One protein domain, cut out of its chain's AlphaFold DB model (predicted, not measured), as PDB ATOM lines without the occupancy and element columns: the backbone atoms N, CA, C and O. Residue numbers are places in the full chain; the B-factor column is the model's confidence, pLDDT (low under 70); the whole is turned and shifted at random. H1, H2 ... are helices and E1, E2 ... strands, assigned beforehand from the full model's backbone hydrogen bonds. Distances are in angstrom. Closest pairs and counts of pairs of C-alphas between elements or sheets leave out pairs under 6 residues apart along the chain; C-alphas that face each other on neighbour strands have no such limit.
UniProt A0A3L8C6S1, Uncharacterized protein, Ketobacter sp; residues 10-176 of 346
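AT A GLANCE: This is residues 10 to 176 of the 346 residues of an uncharacterized protein of Ketobacter sp (UniProt A0A3L8C6S1). Two mostly helical lobes sit side by side along the longest axis: the first has H1, H2 and H3 with the small strand pair E1 and E2, and the second has H5, H7, H6, H8 and H9 in a ring of contacts beside the strand pair E3 and E4. Short H4 lies between the lobes, and the long loop of residues 84 to 109 joins them, with residues 97 to 102 sticking out. The 167 printed residues have nine named helices and four named strands, in the order E1 H1 H2 E2 H3 H4 E3 H5 H6 H7 E4 H8 H9; both two-stranded sheets are antiparallel, and the class is mostly helix. The whole is compact, with a radius of gyration of the C-alphas of 16.4 A, and spans 55 by 34 by 24 A.

HOW THE PARTS SIT: E1, residues 10 to 12, is antiparallel to E2, residues 55 to 58, with N 10 and O 57 within hydrogen-bond range at 2.8 A. H1, residues 14 to 23, touches H2, residues 33 to 46, at Pro 14 and Ala 42, their closest C-alphas, 4.2 A apart; the steep tilt of 68 degrees is only just short of perpendicular. H2, with residues 34 to 39 alone, touches H3, residues 59 to 67, about perpendicular at 87 degrees, closest at the C-alphas of Ala 35 and Phe 65, 4.3 A. H4, residues 80 to 83, touches H1, closest at the C-alphas of Leu 83 and Leu 16, 5.5 A. E3, residues 110 to 113, is antiparallel to E4, residues 153 to 155, with N 111 and O 154 at 2.9 A. H7, residues 140 to 147, touches H5, residues 115 to 124, closest at the C-alphas of His 147 and Gln 115, 6.1 A. H7 also touches H6, residues 129 to 136, closest at the C-alphas of Leu 140 and Ala 133, 5.2 A. H8, residues 156 to 165, touches H6, closest at the C-alphas of Ala 165 and Ser 136, 5.5 A. H9, residues 170 to 173, touches H8, closest at the C-alphas of Pro 170 and Ser 163, 5.4 A. H1 and H7 only just touch, with 3 pairs of C-alphas within 8 A, the closest being those of Cys 23 and Arg 141, 6.5 A. Every O i to N i+4 pair is within hydrogen-bond range in H1, H2, H3, H5, H6, H7 and H8; H4 and H9 are too short for such a pair.

IN THESE COORDINATES: E1 begins at C-alpha 10, (212.646, 180.753, 256.516). H2 is 20.4 A long, H1 14.3 A, H5 and H8 14.2 A each, and H3 12.5 A. H9 ends at C-alpha 173, (196.418, 192.970, 239.581).

THE WHOLE: The C-alphas farthest apart, of Arg 99 and Ser 126, are 56.6 A apart. The printed part has no cut; the links H3 to H4 and H4 to E3 are long. Mean pLDDT of the printed part is 90.0, and residues 72 to 73 and 95 to 103 are under 70.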
ATOM      1  N   TYR A  10     213.238 180.505 257.821       91.44
ATOM      2  CA  TYR A  10     212.646 180.753 256.516       91.44
ATOM      3  C   TYR A  10     213.664 180.536 255.399       91.44
ATOM      4  O   TYR A  10     214.867 180.750 255.598       91.44
ATOM      5  N   ALA A  11     213.169 180.122 254.233       93.31
ATOM      6  CA  ALA A  11     213.933 180.064 252.995       93.31
ATOM      7  C   ALA A  11     214.027 181.479 252.415       93.31
ATOM      8  O   ALA A  11     213.073 181.988 251.844       93.31
ATOM      9  N   VAL A  12     215.161 182.148 252.607       94.44
ATOM     10  CA  VAL A  12     215.382 183.526 252.149       94.44
ATOM     11  C   VAL A  12     215.984 183.518 250.748       94.44
ATOM     12  O   VAL A  12     217.019 182.884 250.523       94.44
ATOM     13  N   ARG A  13     215.369 184.263 249.826       94.44
ATOM     14  CA  ARG A  13     215.836 184.417 248.443       94.44
ATOM     15  C   ARG A  13     217.023 185.378 248.390       94.44
ATOM     16  O   ARG A  13     216.838 186.568 248.672       94.44
ATOM     17  N   PRO A  14     218.243 184.918 248.052       94.62
ATOM     18  CA  PRO A  14     219.415 185.788 248.044       94.62
ATOM     19  C   PRO A  14     219.255 186.960 247.067       94.62
ATOM     20  O   PRO A  14     219.649 188.078 247.386       94.62
ATOM     21  N   GLU A  15     218.624 186.746 245.916       95.44
ATOM     22  CA  GLU A  15     218.363 187.790 244.931       95.44
ATOM     23  C   GLU A  15     217.424 188.883 245.459       95.44
ATOM     24  O   GLU A  15     217.701 190.057 245.234       95.44
ATOM     25  N   LEU A  16     216.380 188.542 246.229       96.12
ATOM     26  CA  LEU A  16     215.452 189.539 246.780       96.12
ATOM     27  C   LEU A  16     216.112 190.381 247.873       96.12
ATOM     28  O   LEU A  16     215.889 191.586 247.937       96.12
ATOM     29  N   VAL A  17     216.995 189.782 248.678       97.25
ATOM     30  CA  VAL A  17     217.819 190.521 249.649       97.25
ATOM     31  C   VAL A  17     218.721 191.533 248.945       97.25
ATOM     32  O   VAL A  17     218.826 192.681 249.376       97.25
ATOM     33  N   LEU A  18     219.389 191.120 247.865       95.81
ATOM     34  CA  LEU A  18     220.299 191.993 247.124       95.81
ATOM     35  C   LEU A  18     219.545 193.084 246.358       95.81
ATOM     36  O   LEU A  18     219.997 194.230 246.339       95.81
ATOM     37  N   THR A  19     218.383 192.761 245.786       95.12
ATOM     38  CA  THR A  19     217.482 193.741 245.171       95.12
ATOM     39  C   THR A  19     216.987 194.740 246.208       95.12
ATOM     40  O   THR A  19     217.134 195.937 245.989       95.12
ATOM     41  N   ALA A  20     216.514 194.290 247.375       95.38
ATOM     42  CA  ALA A  20     216.128 195.179 248.468       95.38
ATOM     43  C   ALA A  20     217.291 196.092 248.882       95.38
ATOM     44  O   ALA A  20     217.134 197.309 248.944       95.38
ATOM     45  N   ALA A  21     218.492 195.542 249.070       92.75
ATOM     46  CA  ALA A  21     219.645 196.361 249.419       92.75
ATOM     47  C   ALA A  21     219.954 197.433 248.363       92.75
ATOM     48  O   ALA A  21     220.251 198.575 248.706       92.75
ATOM     49  N   ARG A  22     219.828 197.096 247.076       92.56
ATOM     50  CA  ARG A  22     220.006 198.046 245.975       92.56
ATOM     51  C   ARG A  22     218.909 199.114 245.949       92.56
ATOM     52  O   ARG A  22     219.237 200.297 245.925       92.56
ATOM     53  N   CYS A  23     217.635 198.715 245.954       89.12
ATOM     54  CA  CYS A  23     216.482 199.615 245.825       89.12
ATOM     55  C   CYS A  23     216.386 200.607 246.992       89.12
ATOM     56  O   CYS A  23     215.987 201.755 246.799       89.12
ATOM     57  N   PHE A  24     216.792 200.175 248.185       88.62
ATOM     58  CA  PHE A  24     216.738 200.977 249.405       88.62
ATOM     59  C   PHE A  24     218.086 201.581 249.813       88.62
ATOM     60  O   PHE A  24     218.170 202.268 250.824       88.62
ATOM     61  N   GLY A  25     219.152 201.354 249.040       85.44
ATOM     62  CA  GLY A  25     220.482 201.876 249.363       85.44
ATOM     63  C   GLY A  25     221.084 201.296 250.649       85.44
ATOM     64  O   GLY A  25     221.945 201.933 251.255       85.44
ATOM     65  N   VAL A  26     220.664 200.096 251.061       84.94
ATOM     66  CA  VAL A  26     221.213 199.401 252.229       84.94
ATOM     67  C   VAL A  26     222.639 198.969 251.926       84.94
ATOM     68  O   VAL A  26     222.900 198.174 251.019       84.94
ATOM     69  N   ARG A  27     223.584 199.486 252.707       78.50
ATOM     70  CA  ARG A  27     225.007 199.185 252.552       78.50
ATOM     71  C   ARG A  27     225.431 198.149 253.566       78.50
ATOM     72  O   ARG A  27     225.004 198.178 254.712       78.50
ATOM     73  N   ALA A  28     226.350 197.273 253.177       80.88
ATOM     74  CA  ALA A  28     226.854 196.270 254.100       80.88
ATOM     75  C   ALA A  28     227.437 196.923 255.374       80.88
ATOM     76  O   ALA A  28     227.231 196.401 256.463       80.88
ATOM     77  N   SER A  29     228.143 198.056 255.254       80.69
ATOM     78  CA  SER A  29     228.809 198.754 256.367       80.69
ATOM     79  C   SER A  29     227.874 199.234 257.478       80.69
ATOM     80  O   SER A  29     228.303 199.257 258.623       80.69
ATOM     81  N   ILE A  30     226.621 199.572 257.159       78.31
ATOM     82  CA  ILE A  30     225.640 200.035 258.156       78.31
ATOM     83  C   ILE A  30     224.883 198.882 258.818       78.31
ATOM     84  O   ILE A  30     224.230 199.078 259.836       78.31
ATOM     85  N   LEU A  31     224.952 197.683 258.233       84.44
ATOM     86  CA  LEU A  31     224.297 196.505 258.778       84.44
ATOM     87  C   LEU A  31     225.080 195.970 259.969       84.44
ATOM     88  O   LEU A  31     226.284 195.712 259.870       84.44
ATOM     89  N   ASP A  32     224.360 195.670 261.040       86.06
ATOM     90  CA  ASP A  32     224.890 195.000 262.216       86.06
ATOM     91  C   ASP A  32     224.246 193.620 262.439       86.06
ATOM     92  O   ASP A  32     223.339 193.183 261.720       86.06
ATOM     93  N   GLY A  33     224.797 192.876 263.403       92.44
ATOM     94  CA  GLY A  33     224.231 191.634 263.932       92.44
ATOM     95  C   GLY A  33     223.678 190.655 262.886       92.44
ATOM     96  O   GLY A  33     224.379 190.199 261.974       92.44
ATOM     97  N   GLY A  34     222.401 190.295 263.051       90.25
ATOM     98  CA  GLY A  34     221.703 189.357 262.178       90.25
ATOM     99  C   GLY A  34     221.530 189.890 260.757       90.25
ATOM    100  O   GLY A  34     221.720 189.132 259.803       90.25
ATOM    101  N   ALA A  35     221.237 191.181 260.597       92.69
ATOM    102  CA  ALA A  35     221.037 191.793 259.288       92.69
ATOM    103  C   ALA A  35     222.298 191.697 258.413       92.69
ATOM    104  O   ALA A  35     222.221 191.318 257.241       92.69
ATOM    105  N   ARG A  36     223.482 191.934 259.001       93.31
ATOM    106  CA  ARG A  36     224.767 191.761 258.304       93.31
ATOM    107  C   ARG A  36     225.013 190.308 257.914       93.31
ATOM    108  O   ARG A  36     225.502 190.044 256.814       93.31
ATOM    109  N   SER A  37     224.683 189.370 258.803       93.81
ATOM    110  CA  SER A  37     224.799 187.932 258.536       93.81
ATOM    111  C   SER A  37     223.931 187.507 257.348       93.81
ATOM    112  O   SER A  37     224.427 186.840 256.438       93.81
ATOM    113  N   LEU A  38     222.673 187.957 257.316       96.00
ATOM    114  CA  LEU A  38     221.728 187.703 256.229       96.00
ATOM    115  C   LEU A  38     222.238 188.257 254.898       96.00
ATOM    116  O   LEU A  38     222.326 187.515 253.919       96.00
ATOM    117  N   TYR A  39     222.658 189.523 254.869       96.62
ATOM    118  CA  TYR A  39     223.195 190.140 253.656       96.62
ATOM    119  C   TYR A  39     224.452 189.423 253.145       96.62
ATOM    120  O   TYR A  39     224.539 189.071 251.968       96.62
ATOM    121  N   ASN A  40     225.422 189.142 254.021       94.75
ATOM    122  CA  ASN A  40     226.650 188.448 253.624       94.75
ATOM    123  C   ASN A  40     226.355 187.031 253.100       94.75
ATOM    124  O   ASN A  40     226.998 186.586 252.145       94.75
ATOM    125  N   LYS A  41     225.382 186.321 253.691       94.94
ATOM    126  CA  LYS A  41     224.952 185.003 253.206       94.94
ATOM    127  C   LYS A  41     224.306 185.109 251.825       94.94
ATOM    128  O   LYS A  41     224.647 184.300 250.965       94.94
ATOM    129  N   ALA A  42     223.463 186.114 251.586       96.12
ATOM    130  CA  ALA A  42     222.881 186.372 250.270       96.12
ATOM    131  C   ALA A  42     223.959 186.640 249.205       96.12
ATOM    132  O   ALA A  42     223.937 186.022 248.143       96.12
ATOM    133  N   VAL A  43     224.967 187.467 249.516       95.06
ATOM    134  CA  VAL A  43     226.127 187.701 248.633       95.06
ATOM    135  C   VAL A  43     226.888 186.402 248.349       95.06
ATOM    136  O   VAL A  43     227.258 186.136 247.203       95.06
ATOM    137  N   ALA A  44     227.140 185.584 249.372       92.06
ATOM    138  CA  ALA A  44     227.882 184.335 249.219       92.06
ATOM    139  C   ALA A  44     227.128 183.313 248.351       92.06
ATOM    140  O   ALA A  44     227.739 182.712 247.471       92.06
ATOM    141  N   LEU A  45     225.817 183.153 248.556       92.56
ATOM    142  CA  LEU A  45     224.965 182.281 247.742       92.56
ATOM    143  C   LEU A  45     224.882 182.775 246.292       92.56
ATOM    144  O   LEU A  45     225.166 182.020 245.369       92.56
ATOM    145  N   ASN A  46     224.599 184.065 246.086       93.00
ATOM    146  CA  ASN A  46     224.464 184.643 244.746       93.00
ATOM    147  C   ASN A  46     225.779 184.619 243.940       93.00
ATOM    148  O   ASN A  46     225.759 184.582 242.715       93.00
ATOM    149  N   SER A  47     226.935 184.624 244.614       92.25
ATOM    150  CA  SER A  47     228.256 184.488 243.974       92.25
ATOM    151  C   SER A  47     228.756 183.044 243.859       92.25
ATOM    152  O   SER A  47     229.893 182.835 243.436       92.25
ATOM    153  N   GLY A  48     227.955 182.050 244.259       91.50
ATOM    154  CA  GLY A  48     228.343 180.636 244.252       91.50
ATOM    155  C   GLY A  48     229.457 180.284 245.246       91.50
ATOM    156  O   GLY A  48     230.086 179.237 245.127       91.50
ATOM    157  N   LYS A  49     229.734 181.158 246.223       90.31
ATOM    158  CA  LYS A  49     230.757 180.961 247.266       90.31
ATOM    159  C   LYS A  49     230.247 180.173 248.471       90.31
ATOM    160  O   LYS A  49     231.042 179.788 249.323       90.31
ATOM    161  N   ALA A  50     228.937 179.976 248.578       87.81
ATOM    162  CA  ALA A  50     228.319 179.145 249.596       87.81
ATOM    163  C   ALA A  50     227.430 178.087 248.945       87.81
ATOM    164  O   ALA A  50     226.786 178.355 247.937       87.81
ATOM    165  N   GLU A  51     227.377 176.909 249.562       84.50
ATOM    166  CA  GLU A  51     226.452 175.852 249.164       84.50
ATOM    167  C   GLU A  51     225.004 176.215 249.519       84.50
ATOM    168  O   GLU A  51     224.740 176.880 250.536       84.50
ATOM    169  N   GLY A  52     224.091 175.723 248.683       84.44
ATOM    170  CA  GLY A  52     222.656 175.962 248.752       84.44
ATOM    171  C   GLY A  52     222.171 177.007 247.746       84.44
ATOM    172  O   GLY A  52     222.948 177.747 247.145       84.44
ATOM    173  N   ARG A  53     220.859 177.055 247.581       85.81
ATOM    174  CA  ARG A  53     220.094 178.021 246.802       85.81
ATOM    175  C   ARG A  53     219.482 179.084 247.713       85.81
ATOM    176  O   ARG A  53     219.375 180.236 247.305       85.81
ATOM    177  N   TRP A  54     219.154 178.729 248.958       88.69
ATOM    178  CA  TRP A  54     218.423 179.587 249.892       88.69
ATOM    179  C   TRP A  54     219.241 179.963 251.131       88.69
ATOM    180  O   TRP A  54     220.010 179.175 251.692       88.69
ATOM    181  N   GLY A  55     219.045 181.190 251.613       88.44
ATOM    182  CA  GLY A  55     219.517 181.610 252.929       88.44
ATOM    183  C   GLY A  55     218.627 181.024 254.023       88.44
ATOM    184  O   GLY A  55     217.409 181.117 253.939       88.44
ATOM    185  N   ARG A  56     219.213 180.450 255.077       90.75
ATOM    186  CA  ARG A  56     218.469 179.957 256.247       90.75
ATOM    187  C   ARG A  56     218.532 180.991 257.368       90.75
ATOM    188  O   ARG A  56     219.545 181.066 258.063       90.75
ATOM    189  N   HIS A  57     217.453 181.743 257.583       91.69
ATOM    190  CA  HIS A  57     217.403 182.786 258.617       91.69
ATOM    191  C   HIS A  57     216.106 182.748 259.425       91.69
ATOM    192  O   HIS A  57     215.054 182.374 258.921       91.69
ATOM    193  N   GLN A  58     216.188 183.130 260.699       91.38
ATOM    194  CA  GLN A  58     215.012 183.310 261.552       91.38
ATOM    195  C   GLN A  58     214.264 184.589 261.169       91.38
ATOM    196  O   GLN A  58     214.892 185.564 260.753       91.38
ATOM    197  N   CYS A  59     212.949 184.627 261.405       92.06
ATOM    198  CA  CYS A  59     212.118 185.811 261.145       92.06
ATOM    199  C   CYS A  59     212.698 187.095 261.768       92.06
ATOM    200  O   CYS A  59     212.747 188.130 261.109       92.06
ATOM    201  N   ALA A  60     213.200 187.024 263.007       91.69
ATOM    202  CA  ALA A  60     213.794 188.172 263.698       91.69
ATOM    203  C   ALA A  60     214.979 188.785 262.930       91.69
ATOM    204  O   ALA A  60     215.092 190.003 262.836       91.69
ATOM    205  N   VAL A  61     215.819 187.943 262.323       94.19
ATOM    206  CA  VAL A  61     216.973 188.378 261.525       94.19
ATOM    207  C   VAL A  61     216.526 189.048 260.221       94.19
ATOM    208  O   VAL A  61     217.093 190.061 259.820       94.19
ATOM    209  N   ILE A  62     215.490 188.508 259.575       95.94
ATOM    210  CA  ILE A  62     214.924 189.079 258.344       95.94
ATOM    211  C   ILE A  62     214.288 190.441 258.645       95.94
ATOM    212  O   ILE A  62     214.570 191.418 257.957       95.94
ATOM    213  N   LYS A  63     213.504 190.532 259.725       94.88
ATOM    214  CA  LYS A  63     212.918 191.792 260.204       94.88
ATOM    215  C   LYS A  63     213.983 192.834 260.538       94.88
ATOM    216  O   LYS A  63     213.814 193.985 260.158       94.88
ATOM    217  N   GLN A  64     215.078 192.434 261.189       94.19
ATOM    218  CA  GLN A  64     216.200 193.332 261.471       94.19
ATOM    219  C   GLN A  64     216.784 193.905 260.174       94.19
ATOM    220  O   GLN A  64     217.013 195.104 260.090       94.19
ATOM    221  N   PHE A  65     216.980 193.087 259.134       96.44
ATOM    222  CA  PHE A  65     217.425 193.598 257.834       96.44
ATOM    223  C   PHE A  65     216.421 194.590 257.229       96.44
ATOM    224  O   PHE A  65     216.817 195.654 256.759       96.44
ATOM    225  N   CYS A  66     215.123 194.290 257.292       96.06
ATOM    226  CA  CYS A  66     214.078 195.184 256.793       96.06
ATOM    227  C   CYS A  66     214.025 196.539 257.513       96.06
ATOM    228  O   CYS A  66     213.634 197.523 256.894       96.06
ATOM    229  N   GLN A  67     214.469 196.648 258.767       93.19
ATOM    230  CA  GLN A  67     214.571 197.946 259.456       93.19
ATOM    231  C   GLN A  67     215.570 198.901 258.784       93.19
ATOM    232  O   GLN A  67     215.435 200.111 258.904       93.19
ATOM    233  N   TYR A  68     216.533 198.382 258.018       90.25
ATOM    234  CA  TYR A  68     217.454 199.210 257.235       90.25
ATOM    235  C   TYR A  68     216.875 199.663 255.892       90.25
ATOM    236  O   TYR A  68     217.517 200.430 255.184       90.25
ATOM    237  N   THR A  69     215.676 199.201 255.524       91.56
ATOM    238  CA  THR A  69     214.994 199.599 254.278       91.56
ATOM    239  C   THR A  69     214.105 200.835 254.450       91.56
ATOM    240  O   THR A  69     213.334 201.175 253.559       91.56
ATOM    241  N   VAL A  70     214.208 201.522 255.586       85.38
ATOM    242  CA  VAL A  70     213.537 202.803 255.829       85.38
ATOM    243  C   VAL A  70     214.127 203.855 254.889       85.38
ATOM    244  O   VAL A  70     215.340 204.074 254.860       85.38
ATOM    245  N   ALA A  71     213.277 204.492 254.084       71.44
ATOM    246  CA  ALA A  71     213.687 205.583 253.205       71.44
ATOM    247  C   ALA A  71     213.625 206.925 253.949       71.44
ATOM    248  O   ALA A  71     212.767 207.133 254.801       71.44
ATOM    249  N   THR A  72     214.500 207.870 253.594       60.91
ATOM    250  CA  THR A  72     214.473 209.232 254.150       60.91
ATOM    251  C   THR A  72     213.074 209.844 254.006       60.91
ATOM    252  O   THR A  72     212.573 209.965 252.889       60.91
ATOM    253  N   GLY A  73     212.452 210.222 255.127       61.59
ATOM    254  CA  GLY A  73     211.114 210.825 255.156       61.59
ATOM    255  C   GLY A  73     209.939 209.839 255.187       61.59
ATOM    256  O   GLY A  73     208.801 210.269 255.027       61.59
ATOM    257  N   SER A  74     210.178 208.539 255.387       73.88
ATOM    258  CA  SER A  74     209.125 207.530 255.552       73.88
ATOM    259  C   SER A  74     209.519 206.515 256.618       73.88
ATOM    260  O   SER A  74     210.595 205.943 256.526       73.88
ATOM    261  N   ASP A  75     208.629 206.228 257.568       78.00
ATOM    262  CA  ASP A  75     208.837 205.178 258.580       78.00
ATOM    263  C   ASP A  75     208.522 203.763 258.050       78.00
ATOM    264  O   ASP A  75     208.677 202.763 258.759       78.00
ATOM    265  N   ALA A  76     208.054 203.650 256.802       86.25
ATOM    266  CA  ALA A  76     207.663 202.375 256.221       86.25
ATOM    267  C   ALA A  76     208.897 201.506 255.932       86.25
ATOM    268  O   ALA A  76     209.795 201.882 255.177       86.25
ATOM    269  N   CYS A  77     208.905 200.301 256.499       92.75
ATOM    270  CA  CYS A  77     209.899 199.269 256.213       92.75
ATOM    271  C   CYS A  77     209.373 198.295 255.153       92.75
ATOM    272  O   CYS A  77     208.172 198.026 255.082       92.75
ATOM    273  N   LEU A  78     210.272 197.686 254.379       95.94
ATOM    274  CA  LEU A  78     209.935 196.559 253.513       95.94
ATOM    275  C   LEU A  78     209.328 195.417 254.352       95.94
ATOM    276  O   LEU A  78     209.955 194.991 255.331       95.94
ATOM    277  N   PRO A  79     208.159 194.861 253.982       96.50
ATOM    278  CA  PRO A  79     207.619 193.694 254.667       96.50
ATOM    279  C   PRO A  79     208.599 192.517 254.575       96.50
ATOM    280  O   PRO A  79     209.064 192.162 253.498       96.50
ATOM    281  N   TRP A  80     208.937 191.892 255.703       95.62
ATOM    282  CA  TRP A  80     209.973 190.848 255.749       95.62
ATOM    283  C   TRP A  80     209.633 189.610 254.907       95.62
ATOM    284  O   TRP A  80     210.540 188.931 254.423       95.62
ATOM    285  N   GLN A  81     208.340 189.337 254.698       96.25
ATOM    286  CA  GLN A  81     207.846 188.274 253.819       96.25
ATOM    287  C   GLN A  81     208.326 188.459 252.378       96.25
ATOM    288  O   GLN A  81     208.490 187.480 251.655       96.25
ATOM    289  N   GLU A  82     208.623 189.694 251.969       97.25
ATOM    290  CA  GLU A  82     209.137 189.979 250.636       97.25
ATOM    291  C   GLU A  82     210.518 189.387 250.385       97.25
ATOM    292  O   GLU A  82     210.896 189.228 249.237       97.25
ATOM    293  N   LEU A  83     211.256 188.985 251.418       97.00
ATOM    294  CA  LEU A  83     212.570 188.358 251.261       97.00
ATOM    295  C   LEU A  83     212.511 186.822 251.260       97.00
ATOM    296  O   LEU A  83     213.540 186.167 251.087       97.00
ATOM    297  N   VAL A  84     211.330 186.239 251.475       94.50
ATOM    298  CA  VAL A  84     211.131 184.793 251.630       94.50
ATOM    299  C   VAL A  84     210.691 184.155 250.311       94.50
ATOM    300  O   VAL A  84     209.956 184.761 249.528       94.50
ATOM    301  N   GLU A  85     211.162 182.933 250.069       92.56
ATOM    302  CA  GLU A  85     210.846 182.119 248.898       92.56
ATOM    303  C   GLU A  85     209.393 181.645 248.883       92.56
ATOM    304  O   GLU A  85     208.763 181.449 249.927       92.56
ATOM    305  N   ASP A  86     208.893 181.475 247.661       88.44
ATOM    306  CA  ASP A  86     207.595 180.910 247.356       88.44
ATOM    307  C   ASP A  86     207.519 179.430 247.742       88.44
ATOM    308  O   ASP A  86     208.424 178.639 247.457       88.44
ATOM    309  N   GLU A  87     206.397 179.036 248.338       84.50
ATOM    310  CA  GLU A  87     206.119 177.647 248.711       84.50
ATOM    311  C   GLU A  87     206.234 176.701 247.510       84.50
ATOM    312  O   GLU A  87     206.789 175.612 247.635       84.50
ATOM    313  N   MET A  88     205.798 177.142 246.328       82.31
ATOM    314  CA  MET A  88     205.807 176.319 245.114       82.31
ATOM    315  C   MET A  88     207.208 176.110 244.519       82.31
ATOM    316  O   MET A  88     207.435 175.127 243.815       82.31
ATOM    317  N   ASN A  89     208.154 177.016 244.787       82.88
ATOM    318  CA  ASN A  89     209.514 176.961 244.235       82.88
ATOM    319  C   ASN A  89     210.518 176.274 245.167       82.88
ATOM    320  O   ASN A  89     211.631 175.931 244.745       82.88
ATOM    321  N   TYR A  90     210.152 176.090 246.433       82.00
ATOM    322  CA  TYR A  90     211.005 175.484 247.438       82.00
ATOM    323  C   TYR A  90     210.880 173.955 247.413       82.00
ATOM    324  O   TYR A  90     209.847 173.379 247.735       82.00
ATOM    325  N   ASP A  91     211.968 173.266 247.065       76.06
ATOM    326  CA  ASP A  91     211.974 171.805 246.902       76.06
ATOM    327  C   ASP A  91     212.057 171.013 248.224       76.06
ATOM    328  O   ASP A  91     212.140 169.782 248.208       76.06
ATOM    329  N   GLY A  92     212.071 171.709 249.366       77.19
ATOM    330  CA  GLY A  92     212.111 171.109 250.699       77.19
ATOM    331  C   GLY A  92     213.452 170.489 251.102       77.19
ATOM    332  O   GLY A  92     213.544 169.941 252.201       77.19
ATOM    333  N   LYS A  93     214.495 170.537 250.259       73.00
ATOM    334  CA  LYS A  93     215.750 169.801 250.513       73.00
ATOM    335  C   LYS A  93     216.746 170.572 251.372       73.00
ATOM    336  O   LYS A  93     217.493 169.976 252.148       73.00
ATOM    337  N   GLU A  94     216.775 171.892 251.246       70.19
ATOM    338  CA  GLU A  94     217.733 172.744 251.955       70.19
ATOM    339  C   GLU A  94     217.204 173.172 253.320       70.19
ATOM    340  O   GLU A  94     216.119 173.722 253.409       70.19
ATOM    341  N   GLY A  95     217.962 172.950 254.396       58.09
ATOM    342  CA  GLY A  95     217.506 173.170 255.781       58.09
ATOM    343  C   GLY A  95     217.437 171.886 256.613       58.09
ATOM    344  O   GLY A  95     217.385 171.946 257.842       58.09
ATOM    345  N   ILE A  96     217.557 170.729 255.956       55.38
ATOM    346  CA  ILE A  96     217.631 169.412 256.587       55.38
ATOM    347  C   ILE A  96     219.048 169.191 257.140       55.38
ATOM    348  O   ILE A  96     219.957 168.767 256.431       55.38
ATOM    349  N   ALA A  97     219.256 169.473 258.427       51.53
ATOM    350  CA  ALA A  97     220.445 169.015 259.145       51.53
ATOM    351  C   ALA A  97     220.104 167.755 259.951       51.53
ATOM    352  O   ALA A  97     219.215 167.781 260.801       51.53
ATOM    353  N   ALA A  98     220.863 166.673 259.744       47.75
ATOM    354  CA  ALA A  98     220.619 165.348 260.331       47.75
ATOM    355  C   ALA A  98     220.577 165.302 261.878       47.75
ATOM    356  O   ALA A  98     220.178 164.292 262.451       47.75
ATOM    357  N   ARG A  99     220.996 166.372 262.570       47.28
ATOM    358  CA  ARG A  99     221.100 166.432 264.039       47.28
ATOM    359  C   ARG A  99     219.979 167.192 264.760       47.28
ATOM    360  O   ARG A  99     219.857 167.007 265.964       47.28
ATOM    361  N   THR A 100     219.180 168.031 264.092       50.03
ATOM    362  CA  THR A 100     218.257 168.978 264.773       50.03
ATOM    363  C   THR A 100     216.766 168.667 264.626       50.03
ATOM    364  O   THR A 100     215.937 169.461 265.058       50.03
ATOM    365  N   GLY A 101     216.409 167.513 264.061       48.84
ATOM    366  CA  GLY A 101     215.022 167.204 263.718       48.84
ATOM    367  C   GLY A 101     214.618 167.916 262.427       48.84
ATOM    368  O   GLY A 101     214.847 169.110 262.247       48.84
ATOM    369  N   ASN A 102     214.071 167.148 261.491       54.97
ATOM    370  CA  ASN A 102     213.709 167.611 260.157       54.97
ATOM    371  C   ASN A 102     212.562 168.620 260.248       54.97
ATOM    372  O   ASN A 102     211.413 168.223 260.432       54.97
ATOM    373  N   ARG A 103     212.849 169.914 260.098       65.56
ATOM    374  CA  ARG A 103     211.825 170.886 259.716       65.56
ATOM    375  C   ARG A 103     212.252 171.525 258.398       65.56
ATOM    376  O   ARG A 103     213.361 172.066 258.360       65.56
ATOM    377  N   PRO A 104     211.445 171.409 257.328       75.62
ATOM    378  CA  PRO A 104     211.676 172.198 256.126       75.62
ATOM    379  C   PRO A 104     211.683 173.682 256.502       75.62
ATOM    380  O   PRO A 104     211.084 174.078 257.506       75.62
ATOM    381  N   LEU A 105     212.403 174.494 255.732       84.19
ATOM    382  CA  LEU A 105     212.344 175.936 255.916       84.19
ATOM    383  C   LEU A 105     210.926 176.413 255.612       84.19
ATOM    384  O   LEU A 105     210.295 175.938 254.671       84.19
ATOM    385  N   ALA A 106     210.441 177.354 256.410       87.88
ATOM    386  CA  ALA A 106     209.181 178.017 256.148       87.88
ATOM    387  C   ALA A 106     209.295 178.887 254.885       87.88
ATOM    388  O   ALA A 106     210.323 179.525 254.629       87.88
ATOM    389  N   THR A 107     208.218 178.919 254.117       91.00
ATOM    390  CA  THR A 107     208.059 179.697 252.884       91.00
ATOM    391  C   THR A 107     206.869 180.639 253.023       91.00
ATOM    392  O   THR A 107     206.179 180.649 254.046       91.00
ATOM    393  N   VAL A 108     206.634 181.464 252.010       92.44
ATOM    394  CA  VAL A 108     205.417 182.274 251.886       92.44
ATOM    395  C   VAL A 108     204.756 181.978 250.549       92.44
ATOM    396  O   VAL A 108     205.418 181.517 249.633       92.44
ATOM    397  N   GLN A 109     203.465 182.258 250.409       93.31
ATOM    398  CA  GLN A 109     202.824 182.207 249.099       93.31
ATOM    399  C   GLN A 109     203.097 183.512 248.349       93.31
ATOM    400  O   GLN A 109     202.770 184.592 248.863       93.31
ATOM    401  N   ARG A 110     203.662 183.427 247.142       94.06
ATOM    402  CA  ARG A 110     203.940 184.594 246.292       94.06
ATOM    403  C   ARG A 110     203.030 184.623 245.067       94.06
ATOM    404  O   ARG A 110     202.584 183.592 244.572       94.06
ATOM    405  N   VAL A 111     202.757 185.827 244.578       96.06
ATOM    406  CA  VAL A 111     201.957 186.067 243.374       96.06
ATOM    407  C   VAL A 111     202.706 186.992 242.434       96.06
ATOM    408  O   VAL A 111     203.423 187.896 242.869       96.06
ATOM    409  N   ARG A 112     202.560 186.765 241.131       96.62
ATOM    410  CA  ARG A 112     203.235 187.579 240.118       96.62
ATOM    411  C   ARG A 112     202.446 188.859 239.868       96.62
ATOM    412  O   ARG A 112     201.224 188.820 239.774       96.62
ATOM    413  N   VAL A 113     203.139 189.983 239.728       97.25
ATOM    414  CA  VAL A 113     202.511 191.286 239.471       97.25
ATOM    415  C   VAL A 113     202.213 191.466 237.981       97.25
ATOM    416  O   VAL A 113     203.095 191.281 237.140       97.25
ATOM    417  N   LYS A 114     200.988 191.892 237.649       97.69
ATOM    418  CA  LYS A 114     200.602 192.353 236.308       97.69
ATOM    419  C   LYS A 114     200.875 193.852 236.193       97.69
ATOM    420  O   LYS A 114     199.994 194.664 236.453       97.69
ATOM    421  N   GLN A 115     202.101 194.221 235.822       96.31
ATOM    422  CA  GLN A 115     202.543 195.627 235.761       96.31
ATOM    423  C   GLN A 115     201.610 196.515 234.933       96.31
ATOM    424  O   GLN A 115     201.184 197.560 235.417       96.31
ATOM    425  N   ASP A 116     201.225 196.060 233.739       96.75
ATOM    426  CA  ASP A 116     200.324 196.813 232.861       96.75
ATOM    427  C   ASP A 116     198.945 197.028 233.500       96.75
ATOM    428  O   ASP A 116     198.368 198.107 233.391       96.75
ATOM    429  N   ALA A 117     198.424 196.023 234.214       97.44
ATOM    430  CA  ALA A 117     197.134 196.126 234.895       97.44
ATOM    431  C   ALA A 117     197.202 197.046 236.122       97.44
ATOM    432  O   ALA A 117     196.279 197.826 236.353       97.44
ATOM    433  N   LEU A 118     198.304 196.991 236.881       97.19
ATOM    434  CA  LEU A 118     198.559 197.907 237.992       97.19
ATOM    435  C   LEU A 118     198.618 199.356 237.500       97.19
ATOM    436  O   LEU A 118     197.920 200.207 238.047       97.19
ATOM    437  N   GLN A 119     199.388 199.620 236.441       97.19
ATOM    438  CA  GLN A 119     199.479 200.948 235.841       97.19
ATOM    439  C   GLN A 119     198.117 201.434 235.342       97.19
ATOM    440  O   GLN A 119     197.712 202.551 235.654       97.19
ATOM    441  N   HIS A 120     197.390 200.582 234.617       97.94
ATOM    442  CA  HIS A 120     196.077 200.922 234.086       97.94
ATOM    443  C   HIS A 120     195.083 201.298 235.194       97.94
ATOM    444  O   HIS A 120     194.442 202.340 235.108       97.94
ATOM    445  N   ILE A 121     195.008 200.515 236.276       97.75
ATOM    446  CA  ILE A 121     194.112 200.800 237.409       97.75
ATOM    447  C   ILE A 121     194.498 202.101 238.125       97.75
ATOM    448  O   ILE A 121     193.620 202.861 238.541       97.75
ATOM    449  N   MET A 122     195.796 202.383 238.272       97.62
ATOM    450  CA  MET A 122     196.256 203.644 238.857       97.62
ATOM    451  C   MET A 122     195.861 204.851 237.993       97.62
ATOM    452  O   MET A 122     195.376 205.850 238.525       97.62
ATOM    453  N   GLU A 123     195.993 204.741 236.669       97.81
ATOM    454  CA  GLU A 123     195.564 205.769 235.713       97.81
ATOM    455  C   GLU A 123     194.045 205.978 235.730       97.81
ATOM    456  O   GLU A 123     193.584 207.117 235.843       97.81
ATOM    457  N   GLU A 124     193.259 204.897 235.685       97.62
ATOM    458  CA  GLU A 124     191.792 204.946 235.752       97.62
ATOM    459  C   GLU A 124     191.297 205.660 237.013       97.62
ATOM    460  O   GLU A 124     190.322 206.413 236.970       97.62
ATOM    461  N   ARG A 125     191.992 205.461 238.139       96.88
ATOM    462  CA  ARG A 125     191.671 206.097 239.424       96.88
ATOM    463  C   ARG A 125     192.342 207.454 239.620       96.88
ATOM    464  O   ARG A 125     192.058 208.119 240.612       96.88
ATOM    465  N   SER A 126     193.185 207.885 238.678       97.44
ATOM    466  CA  SER A 126     193.961 209.129 238.757       97.44
ATOM    467  C   SER A 126     194.781 209.242 240.050       97.44
ATOM    468  O   SER A 126     194.842 210.309 240.664       97.44
ATOM    469  N   VAL A 127     195.399 208.135 240.472       97.94
ATOM    470  CA  VAL A 127     196.280 208.062 241.650       97.94
ATOM    471  C   VAL A 127     197.725 207.813 241.229       97.94
ATOM    472  O   VAL A 127     197.990 207.227 240.181       97.94
ATOM    473  N   ASP A 128     198.673 208.244 242.058       97.44
ATOM    474  CA  ASP A 128     200.099 208.016 241.839       97.44
ATOM    475  C   ASP A 128     200.705 207.068 242.891       97.44
ATOM    476  O   ASP A 128     200.032 206.571 243.797       97.44
ATOM    477  N   LEU A 129     202.002 206.774 242.749       97.19
ATOM    478  CA  LEU A 129     202.705 205.867 243.658       97.19
ATOM    479  C   LEU A 129     202.858 206.433 245.078       97.19
ATOM    480  O   LEU A 129     202.979 205.643 246.009       97.19
ATOM    481  N   HIS A 130     202.860 207.760 245.256       96.19
ATOM    482  CA  HIS A 130     202.922 208.365 246.591       96.19
ATOM    483  C   HIS A 130     201.606 208.128 247.321       96.19
ATOM    484  O   HIS A 130     201.611 207.629 248.441       96.19
ATOM    485  N   TRP A 131     200.485 208.369 246.640       97.38
ATOM    486  CA  TRP A 131     199.167 208.054 247.172       97.38
ATOM    487  C   TRP A 131     199.051 206.570 247.538       97.38
ATOM    488  O   TRP A 131     198.588 206.238 248.628       97.38
ATOM    489  N   LEU A 132     199.518 205.668 246.665       97.62
ATOM    490  CA  LEU A 132     199.486 204.234 246.950       97.62
ATOM    491  C   LEU A 132     200.367 203.870 248.153       97.62
ATOM    492  O   LEU A 132     199.949 203.053 248.972       97.62
ATOM    493  N   ALA A 133     201.552 204.473 248.291       95.94
ATOM    494  CA  ALA A 133     202.420 204.282 249.455       95.94
ATOM    495  C   ALA A 133     201.710 204.700 250.751       95.94
ATOM    496  O   ALA A 133     201.656 203.917 251.698       95.94
ATOM    497  N   ASP A 134     201.084 205.879 250.751       95.19
ATOM    498  CA  ASP A 134     200.365 206.417 251.906       95.19
ATOM    499  C   ASP A 134     199.166 205.543 252.301       95.19
ATOM    500  O   ASP A 134     198.943 205.295 253.484       95.19
ATOM    501  N   GLN A 135     198.399 205.042 251.324       97.62
ATOM    502  CA  GLN A 135     197.228 204.199 251.599       97.62
ATOM    503  C   GLN A 135     197.583 202.768 252.007       97.62
ATOM    504  O   GLN A 135     196.870 202.156 252.799       97.62
ATOM    505  N   SER A 136     198.664 202.214 251.459       96.56
ATOM    506  CA  SER A 136     199.080 200.833 251.731       96.56
ATOM    507  C   SER A 136     200.008 200.703 252.940       96.56
ATOM    508  O   SER A 136     200.188 199.602 253.460       96.56
ATOM    509  N   GLY A 137     200.637 201.800 253.372       95.25
ATOM    510  CA  GLY A 137     201.726 201.771 254.349       95.25
ATOM    511  C   GLY A 137     202.991 201.078 253.828       95.25
ATOM    512  O   GLY A 137     203.868 200.730 254.619       95.25
ATOM    513  N   LEU A 138     203.088 200.838 252.514       96.25
ATOM    514  CA  LEU A 138     204.255 200.228 251.886       96.25
ATOM    515  C   LEU A 138     205.282 201.298 251.495       96.25
ATOM    516  O   LEU A 138     204.909 202.411 251.121       96.25
ATOM    517  N   PRO A 139     206.587 200.975 251.503       95.69
ATOM    518  CA  PRO A 139     207.600 201.946 251.118       95.69
ATOM    519  C   PRO A 139     207.460 202.365 249.650       95.69
ATOM    520  O   PRO A 139     207.420 201.519 248.754       95.69
ATOM    521  N   LEU A 140     207.509 203.672 249.375       94.94
ATOM    522  CA  LEU A 140     207.444 204.206 248.008       94.94
ATOM    523  C   LEU A 140     208.491 203.574 247.078       94.94
ATOM    524  O   LEU A 140     208.192 203.236 245.937       94.94
ATOM    525  N   ARG A 141     209.722 203.373 247.570       93.75
ATOM    526  CA  ARG A 141     210.815 202.739 246.810       93.75
ATOM    527  C   ARG A 141     210.480 201.313 246.374       93.75
ATOM    528  O   ARG A 141     210.876 200.900 245.288       93.75
ATOM    529  N   PHE A 142     209.742 200.576 247.198       96.69
ATOM    530  CA  PHE A 142     209.289 199.231 246.867       96.69
ATOM    531  C   PHE A 142     208.203 199.257 245.791       96.69
ATOM    532  O   PHE A 142     208.311 198.537 244.802       96.69
ATOM    533  N   LEU A 143     207.222 200.154 245.915       97.31
ATOM    534  CA  LEU A 143     206.190 200.334 244.890       97.31
ATOM    535  C   LEU A 143     206.778 200.806 243.551       97.31
ATOM    536  O   LEU A 143     206.367 200.324 242.501       97.31
ATOM    537  N   GLN A 144     207.795 201.673 243.575       96.00
ATOM    538  CA  GLN A 144     208.563 202.055 242.385       96.00
ATOM    539  C   GLN A 144     209.263 200.850 241.743       96.00
ATOM    540  O   GLN A 144     209.207 200.697 240.527       96.00
ATOM    541  N   ALA A 145     209.887 199.977 242.541       95.69
ATOM    542  CA  ALA A 145     210.549 198.774 242.035       95.69
ATOM    543  C   ALA A 145     209.555 197.779 241.406       95.69
ATOM    544  O   ALA A 145     209.861 197.179 240.375       95.69
ATOM    545  N   ILE A 146     208.358 197.632 241.987       97.38
ATOM    546  CA  ILE A 146     207.263 196.842 241.404       97.38
ATOM    547  C   ILE A 146     206.830 197.446 240.066       97.38
ATOM    548  O   ILE A 146     206.777 196.748 239.053       97.38
ATOM    549  N   HIS A 147     206.558 198.751 240.061       95.88
ATOM    550  CA  HIS A 147     206.082 199.495 238.896       95.88
ATOM    551  C   HIS A 147     207.060 199.442 237.713       95.88
ATOM    552  O   HIS A 147     206.650 199.245 236.576       95.88
ATOM    553  N   GLN A 148     208.361 199.530 237.992       94.31
ATOM    554  CA  GLN A 148     209.438 199.461 236.995       94.31
ATOM    555  C   GLN A 148     209.801 198.029 236.577       94.31
ATOM    556  O   GLN A 148     210.652 197.828 235.712       94.31
ATOM    557  N   GLY A 149     209.200 197.025 237.214       94.25
ATOM    558  CA  GLY A 149     209.473 195.617 236.959       94.25
ATOM    559  C   GLY A 149     210.812 195.094 237.455       94.25
ATOM    560  O   GLY A 149     211.233 194.009 237.061       94.25
ATOM    561  N   GLU A 150     211.448 195.809 238.377       93.50
ATOM    562  CA  GLU A 150     212.570 195.279 239.150       93.50
ATOM    563  C   GLU A 150     212.110 194.267 240.212       93.50
ATOM    564  O   GLU A 150     212.907 193.438 240.655       93.50
ATOM    565  N   TRP A 151     210.830 194.320 240.600       96.00
ATOM    566  CA  TRP A 151     210.206 193.434 241.581       96.00
ATOM    567  C   TRP A 151     208.982 192.725 240.976       96.00
ATOM    568  O   TRP A 151     207.893 193.287 240.887       96.00
ATOM    569  N   LEU A 152     209.180 191.494 240.491       94.44
ATOM    570  CA  LEU A 152     208.213 190.796 239.625       94.44
ATOM    571  C   LEU A 152     207.124 190.014 240.371       94.44
ATOM    572  O   LEU A 152     206.067 189.736 239.803       94.44
ATOM    573  N   ASP A 153     207.389 189.628 241.613       95.75
ATOM    574  CA  ASP A 153     206.480 188.852 242.450       95.75
ATOM    575  C   ASP A 153     206.456 189.419 243.873       95.75
ATOM    576  O   ASP A 153     207.462 189.926 244.364       95.75
ATOM    577  N   VAL A 154     205.306 189.358 244.538       97.31
ATOM    578  CA  VAL A 154     205.126 189.856 245.911       97.31
ATOM    579  C   VAL A 154     204.500 188.782 246.788       97.31
ATOM    580  O   VAL A 154     203.845 187.868 246.281       97.31
ATOM    581  N   ALA A 155     204.678 188.869 248.104       96.50
ATOM    582  CA  ALA A 155     203.957 187.997 249.021       96.50
ATOM    583  C   ALA A 155     202.442 188.244 248.909       96.50
ATOM    584  O   ALA A 155     201.992 189.373 248.711       96.50
ATOM    585  N   THR A 156     201.633 187.198 249.085       95.69
ATOM    586  CA  THR A 156     200.166 187.288 248.949       95.69
ATOM    587  C   THR A 156     199.566 188.329 249.898       95.69
ATOM    588  O   THR A 156     198.704 189.100 249.500       95.69
ATOM    589  N   SER A 157     200.096 188.442 251.119       95.25
ATOM    590  CA  SER A 157     199.699 189.485 252.074       95.25
ATOM    591  C   SER A 157     199.954 190.905 251.559       95.25
ATOM    592  O   SER A 157     199.200 191.823 251.855       95.25
ATOM    593  N   THR A 158     201.027 191.102 250.795       97.44
ATOM    594  CA  THR A 158     201.374 192.399 250.201       97.44
ATOM    595  C   THR A 158     200.467 192.696 249.013       97.44
ATOM    596  O   THR A 158     200.007 193.825 248.862       97.44
ATOM    597  N   ALA A 159     200.153 191.677 248.208       97.50
ATOM    598  CA  ALA A 159     199.162 191.779 247.144       97.50
ATOM    599  C   ALA A 159     197.785 192.187 247.691       97.50
ATOM    600  O   ALA A 159     197.184 193.122 247.174       97.50
ATOM    601  N   GLU A 160     197.328 191.562 248.781       96.81
ATOM    602  CA  GLU A 160     196.078 191.919 249.466       96.81
ATOM    603  C   GLU A 160     196.066 193.383 249.926       96.81
ATOM    604  O   GLU A 160     195.075 194.082 249.724       96.81
ATOM    605  N   VAL A 161     197.177 193.871 250.487       97.94
ATOM    606  CA  VAL A 161     197.324 195.270 250.917       97.94
ATOM    607  C   VAL A 161     197.258 196.238 249.729       97.94
ATOM    608  O   VAL A 161     196.537 197.233 249.796       97.94
ATOM    609  N   ILE A 162     197.957 195.947 248.626       98.06
ATOM    610  CA  ILE A 162     197.924 196.778 247.408       98.06
ATOM    611  C   ILE A 162     196.515 196.785 246.799       98.06
ATOM    612  O   ILE A 162     195.991 197.847 246.460       98.06
ATOM    613  N   SER A 163     195.881 195.618 246.695       97.94
ATOM    614  CA  SER A 163     194.515 195.466 246.194       97.94
ATOM    615  C   SER A 163     193.492 196.221 247.029       97.94
ATOM    616  O   SER A 163     192.632 196.893 246.467       97.94
ATOM    617  N   ALA A 164     193.600 196.148 248.358       97.75
ATOM    618  CA  ALA A 164     192.727 196.882 249.263       97.75
ATOM    619  C   ALA A 164     192.912 198.398 249.124       97.75
ATOM    620  O   ALA A 164     191.923 199.123 249.048       97.75
ATOM    621  N   ALA A 165     194.158 198.878 249.030       97.88
ATOM    622  CA  ALA A 165     194.453 200.298 248.843       97.88
ATOM    623  C   ALA A 165     193.906 200.836 247.511       97.88
ATOM    624  O   ALA A 165     193.384 201.944 247.458       97.88
ATOM    625  N   LEU A 166     193.983 200.041 246.441       97.50
ATOM    626  CA  LEU A 166     193.432 200.391 245.131       97.50
ATOM    627  C   LEU A 166     191.946 200.056 244.984       97.50
ATOM    628  O   LEU A 166     191.402 200.331 243.921       97.50
ATOM    629  N   ASP A 167     191.296 199.464 245.992       97.31
ATOM    630  CA  ASP A 167     189.910 198.979 245.920       97.31
ATOM    631  C   ASP A 167     189.653 198.151 244.637       97.31
ATOM    632  O   ASP A 167     188.694 198.339 243.888       97.31
ATOM    633  N   ALA A 168     190.590 197.250 244.334       96.94
ATOM    634  CA  ALA A 168     190.591 196.417 243.138       96.94
ATOM    635  C   ALA A 168     190.690 194.934 243.508       96.94
ATOM    636  O   ALA A 168     191.404 194.552 244.435       96.94
ATOM    637  N   ALA A 169     189.999 194.084 242.748       95.69
ATOM    638  CA  ALA A 169     190.061 192.639 242.938       95.69
ATOM    639  C   ALA A 169     191.504 192.127 242.703       95.69
ATOM    640  O   ALA A 169     192.089 192.462 241.665       95.69
ATOM    641  N   PRO A 170     192.103 191.341 243.622       94.19
ATOM    642  CA  PRO A 170     193.490 190.887 243.491       94.19
ATOM    643  C   PRO A 170     193.803 190.158 242.183       94.19
ATOM    644  O   PRO A 170     194.854 190.374 241.589       94.19
ATOM    645  N   GLU A 171     192.870 189.368 241.669       94.56
ATOM    646  CA  GLU A 171     192.981 188.654 240.396       94.56
ATOM    647  C   GLU A 171     193.173 189.568 239.171       94.56
ATOM    648  O   GLU A 171     193.709 189.131 238.146       94.56
ATOM    649  N   HIS A 172     192.777 190.842 239.252       95.94
ATOM    650  CA  HIS A 172     193.016 191.815 238.185       95.94
ATOM    651  C   HIS A 172     194.452 192.349 238.200       95.94
ATOM    652  O   HIS A 172     194.985 192.682 237.146       95.94
ATOM    653  N   LEU A 173     195.086 192.395 239.372       96.19
ATOM    654  CA  LEU A 173     196.418 192.970 239.581       96.19
ATOM    655  C   LEU A 173     197.529 191.916 239.633       96.19
ATOM    656  O   LEU A 173     198.689 192.226 239.357       96.19
ATOM    657  N   PHE A 174     197.185 190.670 239.960       97.62
ATOM    658  CA  PHE A 174     198.149 189.608 240.211       97.62
ATOM    659  C   PHE A 174     197.773 188.307 239.495       97.62
ATOM    660  O   PHE A 174     196.599 187.992 239.290       97.62
ATOM    661  N   ASP A 175     198.790 187.543 239.104       94.81
ATOM    662  CA  ASP A 175     198.654 186.158 238.662       94.81
ATOM    663  C   ASP A 175     198.919 185.233 239.848       94.81
ATOM    664  O   ASP A 175     200.044 185.133 240.353       94.81
ATOM    665  N   TYR A 176     197.865 184.547 240.282       89.94
ATOM    666  CA  TYR A 176     197.957 183.512 241.300       89.94
ATOM    667  C   TYR A 176     198.423 182.206 240.655       89.94
ATOM    668  O   TYR A 176     197.896 181.830 239.600       89.94
TER     669      TYR A 176